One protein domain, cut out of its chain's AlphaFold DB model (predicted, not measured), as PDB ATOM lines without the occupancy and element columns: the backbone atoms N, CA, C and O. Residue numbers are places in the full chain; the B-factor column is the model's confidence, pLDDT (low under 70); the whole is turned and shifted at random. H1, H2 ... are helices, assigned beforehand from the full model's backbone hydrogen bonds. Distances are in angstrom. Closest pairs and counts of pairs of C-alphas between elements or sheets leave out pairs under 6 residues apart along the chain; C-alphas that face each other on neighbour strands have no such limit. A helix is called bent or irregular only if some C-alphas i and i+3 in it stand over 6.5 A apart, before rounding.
ATOM      1  N   PHE A  76      13.833 -36.354   4.081       96.56
ATOM      2  CA  PHE A  76      12.661 -36.334   4.943       96.56
ATOM      3  C   PHE A  76      12.280 -34.908   5.374       96.56
ATOM      4  O   PHE A  76      11.124 -34.509   5.245       96.56
ATOM      5  N   ASN A  77      13.253 -34.087   5.775       96.31
ATOM      6  CA  ASN A  77      13.040 -32.679   6.120       96.31
ATOM      7  C   ASN A  77      12.456 -31.874   4.950       96.31
ATOM      8  O   ASN A  77      11.655 -30.955   5.152       96.31
ATOM      9  N   LEU A  78      12.862 -32.181   3.714       96.88
ATOM     10  CA  LEU A  78      12.285 -31.557   2.526       96.88
ATOM     11  C   LEU A  78      10.817 -31.956   2.340       96.88
ATOM     12  O   LEU A  78       9.997 -31.071   2.089       96.88
ATOM     13  N   VAL A  79      10.480 -33.238   2.518       97.56
ATOM     14  CA  VAL A  79       9.089 -33.723   2.487       97.56
ATOM     15  C   VAL A  79       8.257 -33.014   3.555       97.56
ATOM     16  O   VAL A  79       7.239 -32.409   3.223       97.56
ATOM     17  N   GLN A  80       8.721 -32.980   4.809       97.00
ATOM     18  CA  GLN A  80       8.023 -32.308   5.913       97.00
ATOM     19  C   GLN A  80       7.758 -30.824   5.628       97.00
ATOM     20  O   GLN A  80       6.675 -30.305   5.904       97.00
ATOM     21  N   LYS A  81       8.736 -30.115   5.050       95.69
ATOM     22  CA  LYS A  81       8.557 -28.710   4.654       95.69
ATOM     23  C   LYS A  81       7.481 -28.557   3.582       95.69
ATOM     24  O   LYS A  81       6.699 -27.608   3.666       95.69
ATOM     25  N   GLU A  82       7.449 -29.459   2.603       96.62
ATOM     26  CA  GLU A  82       6.491 -29.411   1.498       96.62
ATOM     27  C   GLU A  82       5.061 -29.706   1.956       96.62
ATOM     28  O   GLU A  82       4.159 -28.949   1.607       96.62
ATOM     29  N   VAL A  83       4.860 -30.712   2.810       95.44
ATOM     30  CA  VAL A  83       3.520 -31.094   3.298       95.44
ATOM     31  C   VAL A  83       3.056 -30.324   4.540       95.44
ATOM     32  O   VAL A  83       1.919 -30.472   4.978       95.44
ATOM     33  N   GLY A  84       3.931 -29.511   5.135       93.50
ATOM     34  CA  GLY A  84       3.640 -28.721   6.330       93.50
ATOM     35  C   GLY A  84       3.766 -27.227   6.065       93.50
ATOM     36  O   GLY A  84       2.803 -26.542   5.722       93.50
ATOM     37  N   HIS A  85       4.977 -26.687   6.231       92.50
ATOM     38  CA  HIS A  85       5.223 -25.241   6.181       92.50
ATOM     39  C   HIS A  85       4.697 -24.576   4.900       92.50
ATOM     40  O   HIS A  85       4.140 -23.477   4.950       92.50
ATOM     41  N   HIS A  86       4.854 -25.235   3.755       93.19
ATOM     42  CA  HIS A  86       4.434 -24.697   2.467       93.19
ATOM     43  C   HIS A  86       2.917 -24.696   2.252       93.19
ATOM     44  O   HIS A  86       2.456 -23.942   1.390       93.19
ATOM     45  N   LEU A  87       2.159 -25.449   3.057       95.00
ATOM     46  CA  LEU A  87       0.703 -25.518   2.962       95.00
ATOM     47  C   LEU A  87      -0.024 -24.472   3.822       95.00
ATOM     48  O   LEU A  87      -1.172 -24.148   3.538       95.00
ATOM     49  N   ARG A  88       0.667 -23.838   4.782       93.94
ATOM     50  CA  ARG A  88       0.079 -22.894   5.759       93.94
ATOM     51  C   ARG A  88      -0.774 -21.773   5.155       93.94
ATOM     52  O   ARG A  88      -1.702 -21.286   5.787       93.94
ATOM     53  N   LYS A  89      -0.443 -21.324   3.942       93.12
ATOM     54  CA  LYS A  89      -1.210 -20.271   3.256       93.12
ATOM     55  C   LYS A  89      -2.574 -20.753   2.775       93.12
ATOM     56  O   LYS A  89      -3.488 -19.945   2.715       93.12
ATOM     57  N   PHE A  90      -2.686 -22.022   2.399       95.88
ATOM     58  CA  PHE A  90      -3.966 -22.623   2.050       95.88
ATOM     59  C   PHE A  90      -4.806 -22.832   3.312       95.88
ATOM     60  O   PHE A  90      -5.985 -22.505   3.309       95.88
ATOM     61  N   ASP A  91      -4.177 -23.264   4.411       93.56
ATOM     62  CA  ASP A  91      -4.855 -23.486   5.698       93.56
ATOM     63  C   ASP A  91      -5.522 -22.224   6.255       93.56
ATOM     64  O   ASP A  91      -6.591 -22.301   6.846       93.56
ATOM     65  N   ALA A  92      -4.914 -21.054   6.048       93.88
ATOM     66  CA  ALA A  92      -5.485 -19.783   6.490       93.88
ATOM     67  C   ALA A  92      -6.551 -19.198   5.553       93.88
ATOM     68  O   ALA A  92      -7.174 -18.199   5.909       93.88
ATOM     69  N   HIS A  93      -6.731 -19.771   4.362       95.31
ATOM     70  CA  HIS A  93      -7.681 -19.296   3.356       95.31
ATOM     71  C   HIS A  93      -8.450 -20.469   2.722       95.31
ATOM     72  O   HIS A  93      -8.344 -20.680   1.507       95.31
ATOM     73  N   PRO A  94      -9.179 -21.266   3.531       94.88
ATOM     74  CA  PRO A  94      -9.912 -22.433   3.043       94.88
ATOM     75  C   PRO A  94     -11.038 -22.057   2.068       94.88
ATOM     76  O   PRO A  94     -11.360 -22.833   1.177       94.88
ATOM     77  N   ASP A  95     -11.584 -20.847   2.193       96.00
ATOM     78  CA  ASP A  95     -12.620 -20.259   1.338       96.00
ATOM     79  C   ASP A  95     -12.175 -20.060  -0.119       96.00
ATOM     80  O   ASP A  95     -13.003 -19.995  -1.025       96.00
ATOM     81  N   LEU A  96     -10.864 -19.985  -0.360       96.38
ATOM     82  CA  LEU A  96     -10.297 -19.811  -1.697       96.38
ATOM     83  C   LEU A  96      -9.984 -21.140  -2.394       96.38
ATOM     84  O   LEU A  96      -9.554 -21.125  -3.550       96.38
ATOM     85  N   LEU A  97     -10.135 -22.273  -1.702       96.44
ATOM     86  CA  LEU A  97      -9.769 -23.584  -2.232       96.44
ATOM     87  C   LEU A  97     -10.864 -24.129  -3.143       96.44
ATOM     88  O   LEU A  97     -12.035 -24.187  -2.777       96.44
ATOM     89  N   LYS A  98     -10.468 -24.597  -4.327       95.88
ATOM     90  CA  LYS A  98     -11.366 -25.335  -5.220       95.88
ATOM     91  C   LYS A  98     -11.466 -26.796  -4.759       95.88
ATOM     92  O   LYS A  98     -10.533 -27.283  -4.117       95.88
ATOM     93  N   PRO A  99     -12.517 -27.546  -5.145       96.06
ATOM     94  CA  PRO A  99     -12.671 -28.950  -4.749       96.06
ATOM     95  C   PRO A  99     -11.433 -29.817  -5.029       96.06
ATOM     96  O   PRO A  99     -10.989 -30.566  -4.162       96.06
ATOM     97  N   LEU A 100     -10.808 -29.655  -6.199       95.31
ATOM     98  CA  LEU A 100      -9.584 -30.382  -6.546       95.31
ATOM     99  C   LEU A 100      -8.387 -29.990  -5.660       95.31
ATOM    100  O   LEU A 100      -7.605 -30.857  -5.271       95.31
ATOM    101  N   ASP A 101      -8.256 -28.708  -5.302       96.81
ATOM    102  CA  ASP A 101      -7.191 -28.247  -4.405       96.81
ATOM    103  C   ASP A 101      -7.345 -28.882  -3.021       96.81
ATOM    104  O   ASP A 101      -6.358 -29.323  -2.440       96.81
ATOM    105  N   ILE A 102      -8.580 -28.978  -2.514       96.31
ATOM    106  CA  ILE A 102      -8.879 -29.619  -1.227       96.31
ATOM    107  C   ILE A 102      -8.427 -31.079  -1.245       96.31
ATOM    108  O   ILE A 102      -7.763 -31.514  -0.305       96.31
ATOM    109  N   LEU A 103      -8.716 -31.818  -2.321       95.56
ATOM    110  CA  LEU A 103      -8.293 -33.214  -2.458       95.56
ATOM    111  C   LEU A 103      -6.765 -33.346  -2.472       95.56
ATOM    112  O   LEU A 103      -6.210 -34.130  -1.702       95.56
ATOM    113  N   ILE A 104      -6.067 -32.555  -3.292       96.69
ATOM    114  CA  ILE A 104      -4.597 -32.596  -3.386       96.69
ATOM    115  C   ILE A 104      -3.959 -32.230  -2.040       96.69
ATOM    116  O   ILE A 104      -3.070 -32.931  -1.552       96.69
ATOM    117  N   LEU A 105      -4.425 -31.148  -1.410       96.38
ATOM    118  CA  LEU A 105      -3.916 -30.680  -0.122       96.38
ATOM    119  C   LEU A 105      -4.228 -31.666   1.005       96.38
ATOM    120  O   LEU A 105      -3.383 -31.866   1.875       96.38
ATOM    121  N   GLY A 106      -5.400 -32.304   0.984       95.50
ATOM    122  CA  GLY A 106      -5.776 -33.362   1.920       95.50
ATOM    123  C   GLY A 106      -4.819 -34.547   1.836       95.50
ATOM    124  O   GLY A 106      -4.225 -34.927   2.844       95.50
ATOM    125  N   ARG A 107      -4.562 -35.051   0.622       96.19
ATOM    126  CA  ARG A 107      -3.606 -36.150   0.390       96.19
ATOM    127  C   ARG A 107      -2.183 -35.787   0.819       96.19
ATOM    128  O   ARG A 107      -1.499 -36.617   1.406       96.19
ATOM    129  N   LEU A 108      -1.742 -34.549   0.588       96.75
ATOM    130  CA  LEU A 108      -0.441 -34.076   1.076       96.75
ATOM    131  C   LEU A 108      -0.388 -34.024   2.606       96.75
ATOM    132  O   LEU A 108       0.585 -34.478   3.200       96.75
ATOM    133  N   LYS A 109      -1.431 -33.499   3.259       95.31
ATOM    134  CA  LYS A 109      -1.507 -33.429   4.725       95.31
ATOM    135  C   LYS A 109      -1.545 -34.811   5.366       95.31
ATOM    136  O   LYS A 109      -0.932 -34.981   6.415       95.31
ATOM    137  N   ALA A 110      -2.194 -35.790   4.737       95.00
ATOM    138  CA  ALA A 110      -2.275 -37.161   5.235       95.00
ATOM    139  C   ALA A 110      -0.892 -37.805   5.456       95.00
ATOM    140  O   ALA A 110      -0.722 -38.578   6.399       95.00
ATOM    141  N   ILE A 111       0.120 -37.414   4.668       96.56
ATOM    142  CA  ILE A 111       1.515 -37.873   4.807       96.56
ATOM    143  C   ILE A 111       2.078 -37.544   6.204       96.56
ATOM    144  O   ILE A 111       2.895 -38.300   6.733       96.56
ATOM    145  N   ARG A 112       1.611 -36.459   6.844       94.62
ATOM    146  CA  ARG A 112       2.051 -36.049   8.193       94.62
ATOM    147  C   ARG A 112       1.754 -37.096   9.262       94.62
ATOM    148  O   ARG A 112       2.499 -37.173  10.238       94.62
ATOM    149  N   GLY A 113       0.744 -37.943   9.045       93.12
ATOM    150  CA  GLY A 113       0.388 -39.035   9.954       93.12
ATOM    151  C   GLY A 113       1.541 -40.003  10.238       93.12
ATOM    152  O   GLY A 113       1.578 -40.618  11.297       93.12
ATOM    153  N   MET A 114       2.556 -40.067   9.366       94.62
ATOM    154  CA  MET A 114       3.753 -40.872   9.625       94.62
ATOM    155  C   MET A 114       4.561 -40.414  10.848       94.62
ATOM    156  O   MET A 114       5.228 -41.250  11.455       94.62
ATOM    157  N   TRP A 115       4.539 -39.123  11.206       94.00
ATOM    158  CA  TRP A 115       5.349 -38.564  12.303       94.00
ATOM    159  C   TRP A 115       4.562 -37.719  13.309       94.00
ATOM    160  O   TRP A 115       5.092 -37.399  14.374       94.00
ATOM    161  N   GLU A 116       3.317 -37.368  13.013       90.31
ATOM    162  CA  GLU A 116       2.409 -36.750  13.975       90.31
ATOM    163  C   GLU A 116       1.650 -37.848  14.705       90.31
ATOM    164  O   GLU A 116       0.974 -38.668  14.086       90.31
ATOM    165  N   LYS A 117       1.815 -37.898  16.031       81.31
ATOM    166  CA  LYS A 117       1.066 -38.853  16.843       81.31
ATOM    167  C   LYS A 117      -0.425 -38.552  16.680       81.31
ATOM    168  O   LYS A 117      -0.784 -37.378  16.758       81.31
ATOM    169  N   PRO A 118      -1.276 -39.574  16.495       73.06
ATOM    170  CA  PRO A 118      -2.716 -39.375  16.518       73.06
ATOM    171  C   PRO A 118      -3.099 -38.814  17.892       73.06
ATOM    172  O   PRO A 118      -2.957 -39.513  18.897       73.06
ATOM    173  N   ASP A 119      -3.518 -37.552  17.956       74.56
ATOM    174  CA  ASP A 119      -4.136 -37.007  19.161       74.56
ATOM    175  C   ASP A 119      -5.628 -37.365  19.111       74.56
ATOM    176  O   ASP A 119      -6.299 -37.007  18.141       74.56
ATOM    177  N   PRO A 120      -6.176 -38.070  20.117       69.25
ATOM    178  CA  PRO A 120      -7.604 -38.376  20.168       69.25
ATOM    179  C   PRO A 120      -8.507 -37.131  20.208       69.25
ATOM    180  O   PRO A 120      -9.712 -37.261  20.009       69.25
ATOM    181  N   LYS A 121      -7.961 -35.939  20.490       69.19
ATOM    182  CA  LYS A 121      -8.699 -34.668  20.544       69.19
ATOM    183  C   LYS A 121      -8.640 -33.860  19.252       69.19
ATOM    184  O   LYS A 121      -9.472 -32.969  19.074       69.19
ATOM    185  N   ASP A 122      -7.682 -34.140  18.375       67.94
ATOM    186  CA  ASP A 122      -7.571 -33.431  17.108       67.94
ATOM    187  C   ASP A 122      -8.530 -34.032  16.082       67.94
ATOM    188  O   ASP A 122      -8.763 -35.242  16.036       67.94
ATOM    189  N   GLN A 123      -9.085 -33.178  15.217       64.25
ATOM    190  CA  GLN A 123      -9.791 -33.661  14.036       64.25
ATOM    191  C   GLN A 123      -8.808 -34.485  13.205       64.25
ATOM    192  O   GLN A 123      -7.865 -33.943  12.623       64.25
ATOM    193  N   ALA A 124      -9.021 -35.801  13.179       64.50
ATOM    194  CA  ALA A 124      -8.175 -36.709  12.430       64.50
ATOM    195  C   ALA A 124      -8.142 -36.265  10.965       64.50
ATOM    196  O   ALA A 124      -9.187 -36.059  10.343       64.50
ATOM    197  N   VAL A 125      -6.939 -36.112  10.406       70.81
ATOM    198  CA  VAL A 125      -6.802 -35.890   8.965       70.81
ATOM    199  C   VAL A 125      -7.381 -37.127   8.272       70.81
ATOM    200  O   VAL A 125      -6.918 -38.236   8.558       70.81
ATOM    201  N   PRO A 126      -8.386 -36.976   7.390       73.00
ATOM    202  CA  PRO A 126      -8.945 -38.111   6.672       73.00
ATOM    203  C   PRO A 126      -7.840 -38.871   5.940       73.00
ATOM    204  O   PRO A 126      -6.970 -38.255   5.323       73.00
ATOM    205  N   GLU A 127      -7.868 -40.202   6.037       84.31
ATOM    206  CA  GLU A 127      -6.902 -41.091   5.374       84.31
ATOM    207  C   GLU A 127      -5.435 -40.823   5.771       84.31
ATOM    208  O   GLU A 127      -4.515 -41.061   4.982       84.31
ATOM    209  N   ALA A 128      -5.204 -40.314   6.990       87.50
ATOM    210  CA  ALA A 128      -3.864 -40.128   7.530       87.50
ATOM    211  C   ALA A 128      -3.035 -41.413   7.426       87.50
ATOM    212  O   ALA A 128      -3.503 -42.520   7.699       87.50
ATOM    213  N   TRP A 129      -1.771 -41.250   7.050       94.00
ATOM    214  CA  TRP A 129      -0.850 -42.369   6.948       94.00
ATOM    215  C   TRP A 129      -0.544 -42.935   8.332       94.00
ATOM    216  O   TRP A 129      -0.444 -42.195   9.309       94.00
ATOM    217  N   HIS A 130      -0.338 -44.250   8.401       92.25
ATOM    218  CA  HIS A 130      -0.011 -44.931   9.649       92.25
ATOM    219  C   HIS A 130       1.257 -44.357  10.289       92.25
ATOM    220  O   HIS A 130       2.298 -44.223   9.635       92.25
ATOM    221  N   TYR A 131       1.179 -44.095  11.590       93.44
ATOM    222  CA  TYR A 131       2.304 -43.619  12.381       93.44
ATOM    223  C   TYR A 131       3.487 -44.598  12.332       93.44
ATOM    224  O   TYR A 131       3.324 -45.804  12.518       93.44
ATOM    225  N   GLU A 132       4.694 -44.100  12.061       93.56
ATOM    226  CA  GLU A 132       5.914 -44.910  12.043       93.56
ATOM    227  C   GLU A 132       6.513 -44.992  13.451       93.56
ATOM    228  O   GLU A 132       7.268 -44.119  13.880       93.56
ATOM    229  N   ILE A 133       6.184 -46.076  14.154       90.81
ATOM    230  CA  ILE A 133       6.583 -46.326  15.547       90.81
ATOM    231  C   ILE A 133       8.108 -46.363  15.705       90.81
ATOM    232  O   ILE A 133       8.632 -45.911  16.719       90.81
ATOM    233  N   SER A 134       8.843 -46.861  14.703       91.00
ATOM    234  CA  SER A 134      10.309 -46.910  14.778       91.00
ATOM    235  C   SER A 134      10.966 -45.533  14.646       91.00
ATOM    236  O   SER A 134      12.182 -45.420  14.809       91.00
ATOM    237  N   HIS A 135      10.189 -44.499  14.295       92.31
ATOM    238  CA  HIS A 135      10.673 -43.165  13.937       92.31
ATOM    239  C   HIS A 135      11.753 -43.172  12.840       92.31
ATOM    240  O   HIS A 135      12.506 -42.210  12.681       92.31
ATOM    241  N   CYS A 136      11.843 -44.264  12.077       95.19
ATOM    242  CA  CYS A 136      12.865 -44.444  11.068       95.19
ATOM    243  C   CYS A 136      12.578 -43.554   9.858       95.19
ATOM    244  O   CYS A 136      11.622 -43.780   9.114       95.19
ATOM    245  N   GLN A 137      13.454 -42.583   9.612       95.62
ATOM    246  CA  GLN A 137      13.334 -41.690   8.461       95.62
ATOM    247  C   GLN A 137      13.495 -42.449   7.142       95.62
ATOM    248  O   GLN A 137      12.807 -42.137   6.176       95.62
ATOM    249  N   GLY A 138      14.325 -43.498   7.117       95.38
ATOM    250  CA  GLY A 138      14.440 -44.404   5.971       95.38
ATOM    251  C   GLY A 138      13.115 -45.092   5.634       95.38
ATOM    252  O   GLY A 138      12.717 -45.095   4.473       95.38
ATOM    253  N   CYS A 139      12.379 -45.583   6.640       96.12
ATOM    254  CA  CYS A 139      11.054 -46.167   6.429       96.12
ATOM    255  C   CYS A 139      10.075 -45.130   5.869       96.12
ATOM    256  O   CYS A 139       9.412 -45.392   4.872       96.12
ATOM    257  N   MET A 140      10.001 -43.941   6.474       97.25
ATOM    258  CA  MET A 140       9.077 -42.891   6.028       97.25
ATOM    259  C   MET A 140       9.375 -42.434   4.592       97.25
ATOM    260  O   MET A 140       8.455 -42.301   3.787       97.25
ATOM    261  N   VAL A 141      10.653 -42.234   4.250       97.19
ATOM    262  CA  VAL A 141      11.079 -41.886   2.885       97.19
ATOM    263  C   VAL A 141      10.752 -43.015   1.908       97.19
ATOM    264  O   VAL A 141      10.214 -42.736   0.839       97.19
ATOM    265  N   ALA A 142      11.010 -44.274   2.272       96.19
ATOM    266  CA  ALA A 142      10.693 -45.423   1.427       96.19
ATOM    267  C   ALA A 142       9.188 -45.536   1.148       96.19
ATOM    268  O   ALA A 142       8.801 -45.772   0.010       96.19
ATOM    269  N   ARG A 143       8.324 -45.303   2.145       96.94
ATOM    270  CA  ARG A 143       6.869 -45.316   1.925       96.94
ATOM    271  C   ARG A 143       6.428 -44.239   0.931       96.94
ATOM    272  O   ARG A 143       5.599 -44.520   0.079       96.94
ATOM    273  N   VAL A 144       6.989 -43.030   1.017       98.00
ATOM    274  CA  VAL A 144       6.703 -41.959   0.042       98.00
ATOM    275  C   VAL A 144       7.202 -42.344  -1.349       98.00
ATOM    276  O   VAL A 144       6.480 -42.152  -2.319       98.00
ATOM    277  N   ALA A 145       8.415 -42.895  -1.447       97.38
ATOM    278  CA  ALA A 145       9.012 -43.309  -2.716       97.38
ATOM    279  C   ALA A 145       8.240 -44.444  -3.410       97.38
ATOM    280  O   ALA A 145       8.272 -44.538  -4.631       97.38
ATOM    281  N   SER A 146       7.547 -45.288  -2.643       96.88
ATOM    282  CA  SER A 146       6.774 -46.420  -3.163       96.88
ATOM    283  C   SER A 146       5.310 -46.089  -3.476       96.88
ATOM    284  O   SER A 146       4.608 -46.942  -4.013       96.88
ATOM    285  N   ASP A 147       4.823 -44.890  -3.143       97.88
ATOM    286  CA  ASP A 147       3.429 -44.493  -3.369       97.88
ATOM    287  C   ASP A 147       3.323 -43.486  -4.521       97.88
ATOM    288  O   ASP A 147       3.607 -42.289  -4.389       97.88
ATOM    289  N   LYS A 148       2.850 -43.974  -5.670       97.31
ATOM    290  CA  LYS A 148       2.648 -43.173  -6.884       97.31
ATOM    291  C   LYS A 148       1.742 -41.953  -6.681       97.31
ATOM    292  O   LYS A 148       1.972 -40.895  -7.270       97.31
ATOM    293  N   HIS A 149       0.720 -42.050  -5.830       97.00
ATOM    294  CA  HIS A 149      -0.218 -40.956  -5.597       97.00
ATOM    295  C   HIS A 149       0.405 -39.879  -4.705       97.00
ATOM    296  O   HIS A 149       0.199 -38.686  -4.954       97.00
ATOM    297  N   ALA A 150       1.198 -40.269  -3.707       97.69
ATOM    298  CA  ALA A 150       1.992 -39.350  -2.903       97.69
ATOM    299  C   ALA A 150       3.000 -38.593  -3.777       97.69
ATOM    300  O   ALA A 150       3.060 -37.363  -3.707       97.69
ATOM    301  N   LEU A 151       3.724 -39.300  -4.653       98.50
ATOM    302  CA  LEU A 151       4.680 -38.699  -5.586       98.50
ATOM    303  C   LEU A 151       4.008 -37.716  -6.548       98.50
ATOM    304  O   LEU A 151       4.461 -36.575  -6.667       98.50
ATOM    305  N   ARG A 152       2.878 -38.098  -7.162       98.50
ATOM    306  CA  ARG A 152       2.082 -37.206  -8.023       98.50
ATOM    307  C   ARG A 152       1.695 -35.921  -7.291       98.50
ATOM    308  O   ARG A 152       1.915 -34.826  -7.804       98.50
ATOM    309  N   ASN A 153       1.145 -36.036  -6.081       98.25
ATOM    310  CA  ASN A 153       0.702 -34.882  -5.295       98.25
ATOM    311  C   ASN A 153       1.872 -33.996  -4.838       98.25
ATOM    312  O   ASN A 153       1.771 -32.766  -4.894       98.25
ATOM    313  N   LEU A 154       3.005 -34.586  -4.440       98.12
ATOM    314  CA  LEU A 154       4.227 -33.841  -4.120       98.12
ATOM    315  C   LEU A 154       4.740 -33.077  -5.341       98.12
ATOM    316  O   LEU A 154       5.079 -31.895  -5.235       98.12
ATOM    317  N   ARG A 155       4.742 -33.717  -6.514       98.12
ATOM    318  CA  ARG A 155       5.145 -33.083  -7.768       98.12
ATOM    319  C   ARG A 155       4.250 -31.896  -8.119       98.12
ATOM    320  O   ARG A 155       4.768 -30.823  -8.437       98.12
ATOM    321  N   ILE A 156       2.930 -32.047  -7.981       98.19
ATOM    322  CA  ILE A 156       1.951 -30.962  -8.169       98.19
ATOM    323  C   ILE A 156       2.301 -29.751  -7.290       98.19
ATOM    324  O   ILE A 156       2.420 -28.628  -7.792       98.19
ATOM    325  N   ALA A 157       2.511 -29.967  -5.987       96.88
ATOM    326  CA  ALA A 157       2.841 -28.900  -5.040       96.88
ATOM    327  C   ALA A 157       4.163 -28.191  -5.389       96.88
ATOM    328  O   ALA A 157       4.234 -26.952  -5.420       96.88
ATOM    329  N   LEU A 158       5.194 -28.969  -5.730       96.25
ATOM    330  CA  LEU A 158       6.510 -28.457  -6.107       96.25
ATOM    331  C   LEU A 158       6.453 -27.618  -7.389       96.25
ATOM    332  O   LEU A 158       7.019 -26.514  -7.429       96.25
ATOM    333  N   LEU A 159       5.747 -28.090  -8.419       95.50
ATOM    334  CA  LEU A 159       5.551 -27.362  -9.674       95.50
ATOM    335  C   LEU A 159       4.746 -26.078  -9.467       95.50
ATOM    336  O   LEU A 159       5.164 -25.010  -9.923       95.50
ATOM    337  N   ALA A 160       3.655 -26.128  -8.700       94.75
ATOM    338  CA  ALA A 160       2.813 -24.962  -8.424       94.75
ATOM    339  C   ALA A 160       3.588 -23.813  -7.742       94.75
ATOM    340  O   ALA A 160       3.266 -22.621  -7.883       94.75
ATOM    341  N   ARG A 161       4.640 -24.162  -6.997       90.31
ATOM    342  CA  ARG A 161       5.557 -23.239  -6.313       90.31
ATOM    343  C   ARG A 161       6.776 -22.842  -7.138       90.31
ATOM    344  O   ARG A 161       7.524 -21.964  -6.696       90.31
ATOM    345  N   THR A 162       7.035 -23.479  -8.272       83.75
ATOM    346  CA  THR A 162       8.194 -23.151  -9.105       83.75
ATOM    347  C   THR A 162       7.946 -21.821  -9.815       83.75
ATOM    348  O   THR A 162       6.890 -21.574 -10.402       83.75
ATOM    349  N   GLN A 163       8.895 -20.898  -9.661       72.94
ATOM    350  CA  GLN A 163       8.826 -19.589 -10.297       72.94
ATOM    351  C   GLN A 163       9.282 -19.725 -11.748       72.94
ATOM    352  O   GLN A 163      10.300 -20.347 -12.019       72.94
ATOM    353  N   THR A 164       8.555 -19.104 -12.673       63.88
ATOM    354  CA  THR A 164       8.843 -19.128 -14.117       63.88
ATOM    355  C   THR A 164       9.928 -18.126 -14.532       63.88
ATOM    356  O   THR A 164      10.010 -17.763 -15.697       63.88
ATOM    357  N   ARG A 165      10.733 -17.610 -13.591       59.03
ATOM    358  CA  ARG A 165      11.838 -16.694 -13.917       59.03
ATOM    359  C   ARG A 165      13.093 -17.506 -14.247       59.03
ATOM    360  O   ARG A 165      13.357 -18.513 -13.597       59.03
ATOM    361  N   LEU A 166      13.863 -17.026 -15.221       55.94
ATOM    362  CA  LEU A 166      14.927 -17.752 -15.932       55.94
ATOM    363  C   LEU A 166      16.074 -18.330 -15.071       55.94
ATOM    364  O   LEU A 166      16.796 -19.185 -15.559       55.94
ATOM    365  N   ASN A 167      16.225 -17.942 -13.797       59.75
ATOM    366  CA  ASN A 167      17.400 -18.291 -12.977       59.75
ATOM    367  C   ASN A 167      17.079 -19.091 -11.699       59.75
ATOM    368  O   ASN A 167      17.833 -19.039 -10.728       59.75
ATOM    369  N   HIS A 168      15.954 -19.807 -11.642       64.56
ATOM    370  CA  HIS A 168      15.644 -20.618 -10.462       64.56
ATOM    371  C   HIS A 168      16.170 -22.044 -10.597       64.56
ATOM    372  O   HIS A 168      15.694 -22.815 -11.424       64.56
ATOM    373  N   SER A 169      17.102 -22.414  -9.713       63.53
ATOM    374  CA  SER A 169      17.488 -23.814  -9.529       63.53
ATOM    375  C   SER A 169      16.246 -24.663  -9.227       63.53
ATOM    376  O   SER A 169      15.447 -24.272  -8.361       63.53
ATOM    377  N   PRO A 170      16.108 -25.848  -9.854       69.81
ATOM    378  CA  PRO A 170      15.110 -26.830  -9.463       69.81
ATOM    379  C   PRO A 170      15.175 -27.093  -7.958       69.81
ATOM    380  O   PRO A 170      16.252 -27.100  -7.347       69.81
ATOM    381  N   ARG A 171      14.010 -27.294  -7.341       82.69
ATOM    382  CA  ARG A 171      13.931 -27.587  -5.907       82.69
ATOM    383  C   ARG A 171      14.613 -28.928  -5.648       82.69
ATOM    384  O   ARG A 171      14.352 -29.882  -6.370       82.69
ATOM    385  N   ARG A 172      15.433 -29.023  -4.593       90.69
ATOM    386  CA  ARG A 172      16.155 -30.263  -4.233       90.69
ATOM    387  C   ARG A 172      15.229 -31.487  -4.176       90.69
ATOM    388  O   ARG A 172      15.592 -32.529  -4.703       90.69
ATOM    389  N   LEU A 173      14.026 -31.327  -3.613       95.00
ATOM    390  CA  LEU A 173      13.025 -32.397  -3.524       95.00
ATOM    391  C   LEU A 173      12.472 -32.831  -4.888       95.00
ATOM    392  O   LEU A 173      12.109 -33.987  -5.032       95.00
ATOM    393  N   MET A 174      12.432 -31.938  -5.883       95.56
ATOM    394  CA  MET A 174      11.904 -32.270  -7.213       95.56
ATOM    395  C   MET A 174      12.695 -33.408  -7.848       95.56
ATOM    396  O   MET A 174      12.097 -34.361  -8.313       95.56
ATOM    397  N   LYS A 175      14.031 -33.354  -7.770       94.00
ATOM    398  CA  LYS A 175      14.890 -34.419  -8.305       94.00
ATOM    399  C   LYS A 175      14.566 -35.775  -7.682       94.00
ATOM    400  O   LYS A 175      14.475 -36.757  -8.394       94.00
ATOM    401  N   PHE A 176      14.371 -35.812  -6.364       95.94
ATOM    402  CA  PHE A 176      13.981 -37.036  -5.667       95.94
ATOM    403  C   PHE A 176      12.619 -37.551  -6.150       95.94
ATOM    404  O   PHE A 176      12.497 -38.725  -6.469       95.94
ATOM    405  N   VAL A 177      11.617 -36.671  -6.240       97.94
ATOM    406  CA  VAL A 177      10.261 -37.046  -6.662       97.94
ATOM    407  C   VAL A 177      10.238 -37.550  -8.104       97.94
ATOM    408  O   VAL A 177       9.683 -38.615  -8.340       97.94
ATOM    409  N   ASP A 178      10.859 -36.824  -9.036       97.44
ATOM    410  CA  ASP A 178      10.928 -37.211 -10.451       97.44
ATOM    411  C   ASP A 178      11.644 -38.567 -10.600       97.44
ATOM    412  O   ASP A 178      11.087 -39.493 -11.177       97.44
ATOM    413  N   THR A 179      12.801 -38.760  -9.949       96.44
ATOM    414  CA  THR A 179      13.509 -40.054  -9.975       96.44
ATOM    415  C   THR A 179      12.687 -41.203  -9.386       96.44
ATOM    416  O   THR A 179      12.805 -42.329  -9.853       96.44
ATOM    417  N   CYS A 180      11.859 -40.963  -8.363       97.81
ATOM    418  CA  CYS A 180      10.958 -41.996  -7.850       97.81
ATOM    419  C   CYS A 180       9.795 -42.284  -8.808       97.81
ATOM    420  O   CYS A 180       9.389 -43.434  -8.908       97.81
ATOM    421  N   ILE A 181       9.273 -41.278  -9.516       98.31
ATOM    422  CA  ILE A 181       8.231 -41.465 -10.541       98.31
ATOM    423  C   ILE A 181       8.757 -42.320 -11.696       98.31
ATOM    424  O   ILE A 181       8.043 -43.201 -12.164       98.31
ATOM    425  N   ASP A 182      10.017 -42.131 -12.089       97.88
ATOM    426  CA  ASP A 182      10.655 -42.910 -13.159       97.88
ATOM    427  C   ASP A 182      10.742 -44.423 -12.840       97.88
ATOM    428  O   ASP A 182      10.983 -45.232 -13.733       97.88
ATOM    429  N   LEU A 183      10.511 -44.833 -11.583       96.69
ATOM    430  CA  LEU A 183      10.424 -46.242 -11.174       96.69
ATOM    431  C   LEU A 183       9.059 -46.891 -11.479       96.69
ATOM    432  O   LEU A 183       8.902 -48.089 -11.241       96.69
ATOM    433  N   PHE A 184       8.089 -46.131 -12.000       96.56
ATOM    434  CA  PHE A 184       6.749 -46.596 -12.383       96.56
ATOM    435  C   PHE A 184       6.568 -46.506 -13.911       96.56
ATOM    436  O   PHE A 184       5.853 -45.622 -14.384       96.56
ATOM    437  N   PRO A 185       7.212 -47.383 -14.709       94.88
ATOM    438  CA  PRO A 185       7.294 -47.228 -16.166       94.88
ATOM    439  C   PRO A 185       5.928 -47.239 -16.861       94.88
ATOM    440  O   PRO A 185       5.729 -46.491 -17.810       94.88
ATOM    441  N   ASP A 186       4.973 -48.018 -16.353       97.50
ATOM    442  CA  ASP A 186       3.636 -48.131 -16.948       97.50
ATOM    443  C   ASP A 186       2.762 -46.890 -16.699       97.50
ATOM    444  O   ASP A 186       1.747 -46.690 -17.360       97.50
ATOM    445  N   GLU A 187       3.145 -46.044 -15.739       96.62
ATOM    446  CA  GLU A 187       2.342 -44.907 -15.276       96.62
ATOM    447  C   GLU A 187       3.082 -43.571 -15.393       96.62
ATOM    448  O   GLU A 187       2.525 -42.520 -15.078       96.62
ATOM    449  N   VAL A 188       4.338 -43.586 -15.842       97.31
ATOM    450  CA  VAL A 188       5.238 -42.428 -15.844       97.31
ATOM    451  C   VAL A 188       4.637 -41.238 -16.600       97.31
ATOM    452  O   VAL A 188       4.577 -40.130 -16.062       97.31
ATOM    453  N   ASP A 189       4.087 -41.474 -17.793       97.88
ATOM    454  CA  ASP A 189       3.468 -40.440 -18.626       97.88
ATOM    455  C   ASP A 189       2.203 -39.867 -17.980       97.88
ATOM    456  O   ASP A 189       1.999 -38.648 -17.973       97.88
ATOM    457  N   GLU A 190       1.373 -40.721 -17.371       97.88
ATOM    458  CA  GLU A 190       0.187 -40.281 -16.636       97.88
ATOM    459  C   GLU A 190       0.592 -39.435 -15.424       97.88
ATOM    460  O   GLU A 190       0.059 -38.339 -15.211       97.88
ATOM    461  N   LEU A 191       1.565 -39.901 -14.637       98.06
ATOM    462  CA  LEU A 191       2.054 -39.217 -13.444       98.06
ATOM    463  C   LEU A 191       2.637 -37.847 -13.802       98.06
ATOM    464  O   LEU A 191       2.296 -36.854 -13.148       98.06
ATOM    465  N   TYR A 192       3.451 -37.743 -14.856       98.12
ATOM    466  CA  TYR A 192       3.997 -36.471 -15.337       98.12
ATOM    467  C   TYR A 192       2.927 -35.555 -15.943       98.12
ATOM    468  O   TYR A 192       2.899 -34.355 -15.629       98.12
ATOM    469  N   GLY A 193       2.033 -36.092 -16.774       97.75
ATOM    470  CA  GLY A 193       0.970 -35.342 -17.441       97.75
ATOM    471  C   GLY A 193      -0.024 -34.744 -16.448       97.75
ATOM    472  O   GLY A 193      -0.192 -33.521 -16.385       97.75
ATOM    473  N   THR A 194      -0.617 -35.589 -15.602       97.56
ATOM    474  CA  THR A 194      -1.609 -35.169 -14.596       97.56
ATOM    475  C   THR A 194      -1.008 -34.212 -13.573       97.56
ATOM    476  O   THR A 194      -1.615 -33.187 -13.248       97.56
ATOM    477  N   SER A 195       0.219 -34.470 -13.102       97.88
ATOM    478  CA  SER A 195       0.860 -33.570 -12.141       97.88
ATOM    479  C   SER A 195       1.146 -32.187 -12.728       97.88
ATOM    480  O   SER A 195       0.997 -31.184 -12.030       97.88
ATOM    481  N   SER A 196       1.501 -32.104 -14.011       96.38
ATOM    482  CA  SER A 196       1.748 -30.827 -14.690       96.38
ATOM    483  C   SER A 196       0.457 -30.027 -14.893       96.38
ATOM    484  O   SER A 196       0.433 -28.823 -14.625       96.38
ATOM    485  N   GLN A 197      -0.631 -30.694 -15.288       96.31
ATOM    486  CA  GLN A 197      -1.950 -30.072 -15.441       96.31
ATOM    487  C   GLN A 197      -2.482 -29.544 -14.101       96.31
ATOM    488  O   GLN A 197      -2.830 -28.366 -13.976       96.31
ATOM    489  N   PHE A 198      -2.484 -30.379 -13.060       97.56
ATOM    490  CA  PHE A 198      -3.007 -29.990 -11.747       97.56
ATOM    491  C   PHE A 198      -2.128 -28.948 -11.049       97.56
ATOM    492  O   PHE A 198      -2.640 -28.104 -10.313       97.56
ATOM    493  N   ALA A 199      -0.820 -28.921 -11.327       96.88
ATOM    494  CA  ALA A 199       0.060 -27.871 -10.827       96.88
ATOM    495  C   ALA A 199      -0.329 -26.478 -11.327       96.88
ATOM    496  O   ALA A 199      -0.176 -25.508 -10.582       96.88
ATOM    497  N   PHE A 200      -0.832 -26.356 -12.559       94.19
ATOM    498  CA  PHE A 200      -1.311 -25.077 -13.082       94.19
ATOM    499  C   PHE A 200      -2.516 -24.570 -12.281       94.19
ATOM    500  O   PHE A 200      -2.523 -23.421 -11.839       94.19
ATOM    501  N   ILE A 201      -3.473 -25.458 -11.999       94.06
ATOM    502  CA  ILE A 201      -4.671 -25.151 -11.208       94.06
ATOM    503  C   ILE A 201      -4.280 -24.737  -9.783       94.06
ATOM    504  O   ILE A 201      -4.609 -23.628  -9.346       94.06
ATOM    505  N   LEU A 202      -3.491 -25.568  -9.093       96.88
ATOM    506  CA  LEU A 202      -3.072 -25.308  -7.712       96.88
ATOM    507  C   LEU A 202      -2.222 -24.031  -7.600       96.88
ATOM    508  O   LEU A 202      -2.248 -23.329  -6.585       96.88
ATOM    509  N   LYS A 203      -1.456 -23.689  -8.645       95.94
ATOM    510  CA  LYS A 203      -0.655 -22.458  -8.698       95.94
ATOM    511  C   LYS A 203      -1.516 -21.206  -8.632       95.94
ATOM    512  O   LYS A 203      -1.097 -20.240  -7.987       95.94
ATOM    513  N   ASP A 204      -2.676 -21.196  -9.274       95.38
ATOM    514  CA  ASP A 204      -3.562 -20.035  -9.254       95.38
ATOM    515  C   ASP A 204      -4.230 -19.864  -7.890       95.38
ATOM    516  O   ASP A 204      -4.178 -18.766  -7.325       95.38
ATOM    517  N   THR A 205      -4.694 -20.957  -7.283       96.50
ATOM    518  CA  THR A 205      -5.176 -20.959  -5.894       96.50
ATOM    519  C   THR A 205      -4.086 -20.476  -4.936       96.50
ATOM    520  O   THR A 205      -4.293 -19.551  -4.149       96.50
ATOM    521  N   ARG A 206      -2.849 -20.970  -5.081       96.12
ATOM    522  CA  ARG A 206      -1.699 -20.517  -4.279       96.12
ATOM    523  C   ARG A 206      -1.453 -19.012  -4.393       96.12
ATOM    524  O   ARG A 206      -1.078 -18.372  -3.402       96.12
ATOM    525  N   LYS A 207      -1.573 -18.438  -5.596       95.38
ATOM    526  CA  LYS A 207      -1.417 -16.989  -5.812       95.38
ATOM    527  C   LYS A 207      -2.535 -16.219  -5.109       95.38
ATOM    528  O   LYS A 207      -2.222 -15.229  -4.448       95.38
ATOM    529  N   ALA A 208      -3.782 -16.683  -5.205       95.94
ATOM    530  CA  ALA A 208      -4.924 -16.085  -4.517       95.94
ATOM    531  C   ALA A 208      -4.720 -16.089  -2.992       95.94
ATOM    532  O   ALA A 208      -4.697 -15.015  -2.383       95.94
ATOM    533  N   CYS A 209      -4.408 -17.249  -2.401       95.44
ATOM    534  CA  CYS A 209      -4.085 -17.369  -0.975       95.44
ATOM    535  C   CYS A 209      -2.886 -16.492  -0.585       95.44
ATOM    536  O   CYS A 209      -2.894 -15.835   0.449       95.44
ATOM    537  N   SER A 210      -1.842 -16.410  -1.420       93.62
ATOM    538  CA  SER A 210      -0.682 -15.547  -1.139       93.62
ATOM    539  C   SER A 210      -1.028 -14.054  -1.154       93.62
ATOM    540  O   SER A 210      -0.463 -13.292  -0.364       93.62
ATOM    541  N   LYS A 211      -1.936 -13.626  -2.039       94.62
ATOM    542  CA  LYS A 211      -2.432 -12.246  -2.100       94.62
ATOM    543  C   LYS A 211      -3.271 -11.921  -0.865       94.62
ATOM    544  O   LYS A 211      -3.036 -10.883  -0.251       94.62
ATOM    545  N   ALA A 212      -4.186 -12.810  -0.479       94.25
ATOM    546  CA  ALA A 212      -4.997 -12.667   0.732       94.25
ATOM    547  C   ALA A 212      -4.122 -12.612   1.997       94.25
ATOM    548  O   ALA A 212      -4.235 -11.675   2.786       94.25
ATOM    549  N   TRP A 213      -3.141 -13.511   2.105       91.25
ATOM    550  CA  TRP A 213      -2.187 -13.543   3.214       91.25
ATOM    551  C   TRP A 213      -1.418 -12.226   3.363       91.25
ATOM    552  O   TRP A 213      -1.244 -11.705   4.464       91.25
ATOM    553  N   SER A 214      -0.955 -11.663   2.242       89.62
ATOM    554  CA  SER A 214      -0.193 -10.408   2.245       89.62
ATOM    555  C   SER A 214      -1.060  -9.216   2.658       89.62
ATOM    556  O   SER A 214      -0.583  -8.352   3.387       89.62
ATOM    557  N   LYS A 215      -2.336  -9.188   2.246       88.31
ATOM    558  CA  LYS A 215      -3.298  -8.155   2.659       88.31
ATOM    559  C   LYS A 215      -3.597  -8.221   4.155       88.31
ATOM    560  O   LYS A 215      -3.548  -7.189   4.812       88.31
ATOM    561  N   ASN A 216      -3.831  -9.416   4.698       81.12
ATOM    562  CA  ASN A 216      -4.086  -9.590   6.130       81.12
ATOM    563  C   ASN A 216      -2.866  -9.201   6.969       81.12
ATOM    564  O   ASN A 216      -3.007  -8.537   7.988       81.12
ATOM    565  N   ARG A 217      -1.655  -9.540   6.518       73.44
ATOM    566  CA  ARG A 217      -0.427  -9.143   7.215       73.44
ATOM    567  C   ARG A 217      -0.186  -7.635   7.158       73.44
ATOM    568  O   ARG A 217       0.077  -7.036   8.190       73.44
TER     569      ARG A 217
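This is residues 76 to 217 of the 303 residues of an uncharacterized protein of Penicillium coprophilum (UniProt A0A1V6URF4). A long kinked helix, H7, crosses a middle helix, H5, and runs on past it to pack on H2, while H1, H3 and H6 pack round H5. H4 makes a corner with H5, and residues 163 to 169 stick out. The printed part has 142 residues with seven named helices, H1 to H7 in chain order, and no named strand: all helix. It is compact, with a radius of gyration of the C-alphas of 15.3 A and spans of 43 by 42 by 27 A.

Start at H7, residues 188 to 217, with a kink of 30 degrees near residue 201. It touches the hub, H5, residues 148 to 160, at a steep tilt of 47 degrees; their closest C-alphas, of Ala 160 and Lys 203, are 4.3 A apart. With residues 206 to 213 alone it touches H2, residues 85 to 91, closest at C-alphas Lys 89 and Cys 209, 5.9 A apart; H2 is irregular, with C-alphas 86 and 89 7.2 A apart. H5 forms a helical hairpin with H6, residues 172 to 181; their closest C-alphas, of Leu 151 and Val 177, are 5.9 A apart. Residues 104 to 111 alone of H3, residues 99 to 114, touch H5, closest at C-alphas Ile 104 and Asn 153, 6.1 A apart. H1, residues 76 to 83, touches H3 at a shallow tilt of 30 degrees, opposite ways, through residues 108 to 112 of H3 alone; the closest C-alphas, of Val 83 and Leu 108, are 5.4 A apart. H4, residues 137 to 145, and H5 only just touch, with 3 pairs of C-alphas within 8 A, and only at the corner, closest at Val 144 and Ala 150, 6.1 A. Every O i to N i+4 pair is within hydrogen-bond range in H1, H4 and H5, against 8 of 12 in H3, 5 of 6 in H6, 25 of 26 in H7 and 1 of 3 in H2, where 3 of 4 O i to N i+3 pairs are.

Find C-alpha 76 at (12.661, -36.334, 4.943), where H1 begins. H7 runs 40.9 A from C-alpha 188 to C-alpha 217 at (-0.427, -9.143, 7.215); H3 measures 24.9 A.

The printed part has no cut; the C-alphas farthest apart, of Pro 120 and Leu 166, are 47.3 A apart. The links H3 to H4 and H5 to H6 are long, and pLDDT is under 70 at residues 120 to 124 and 164 to 170.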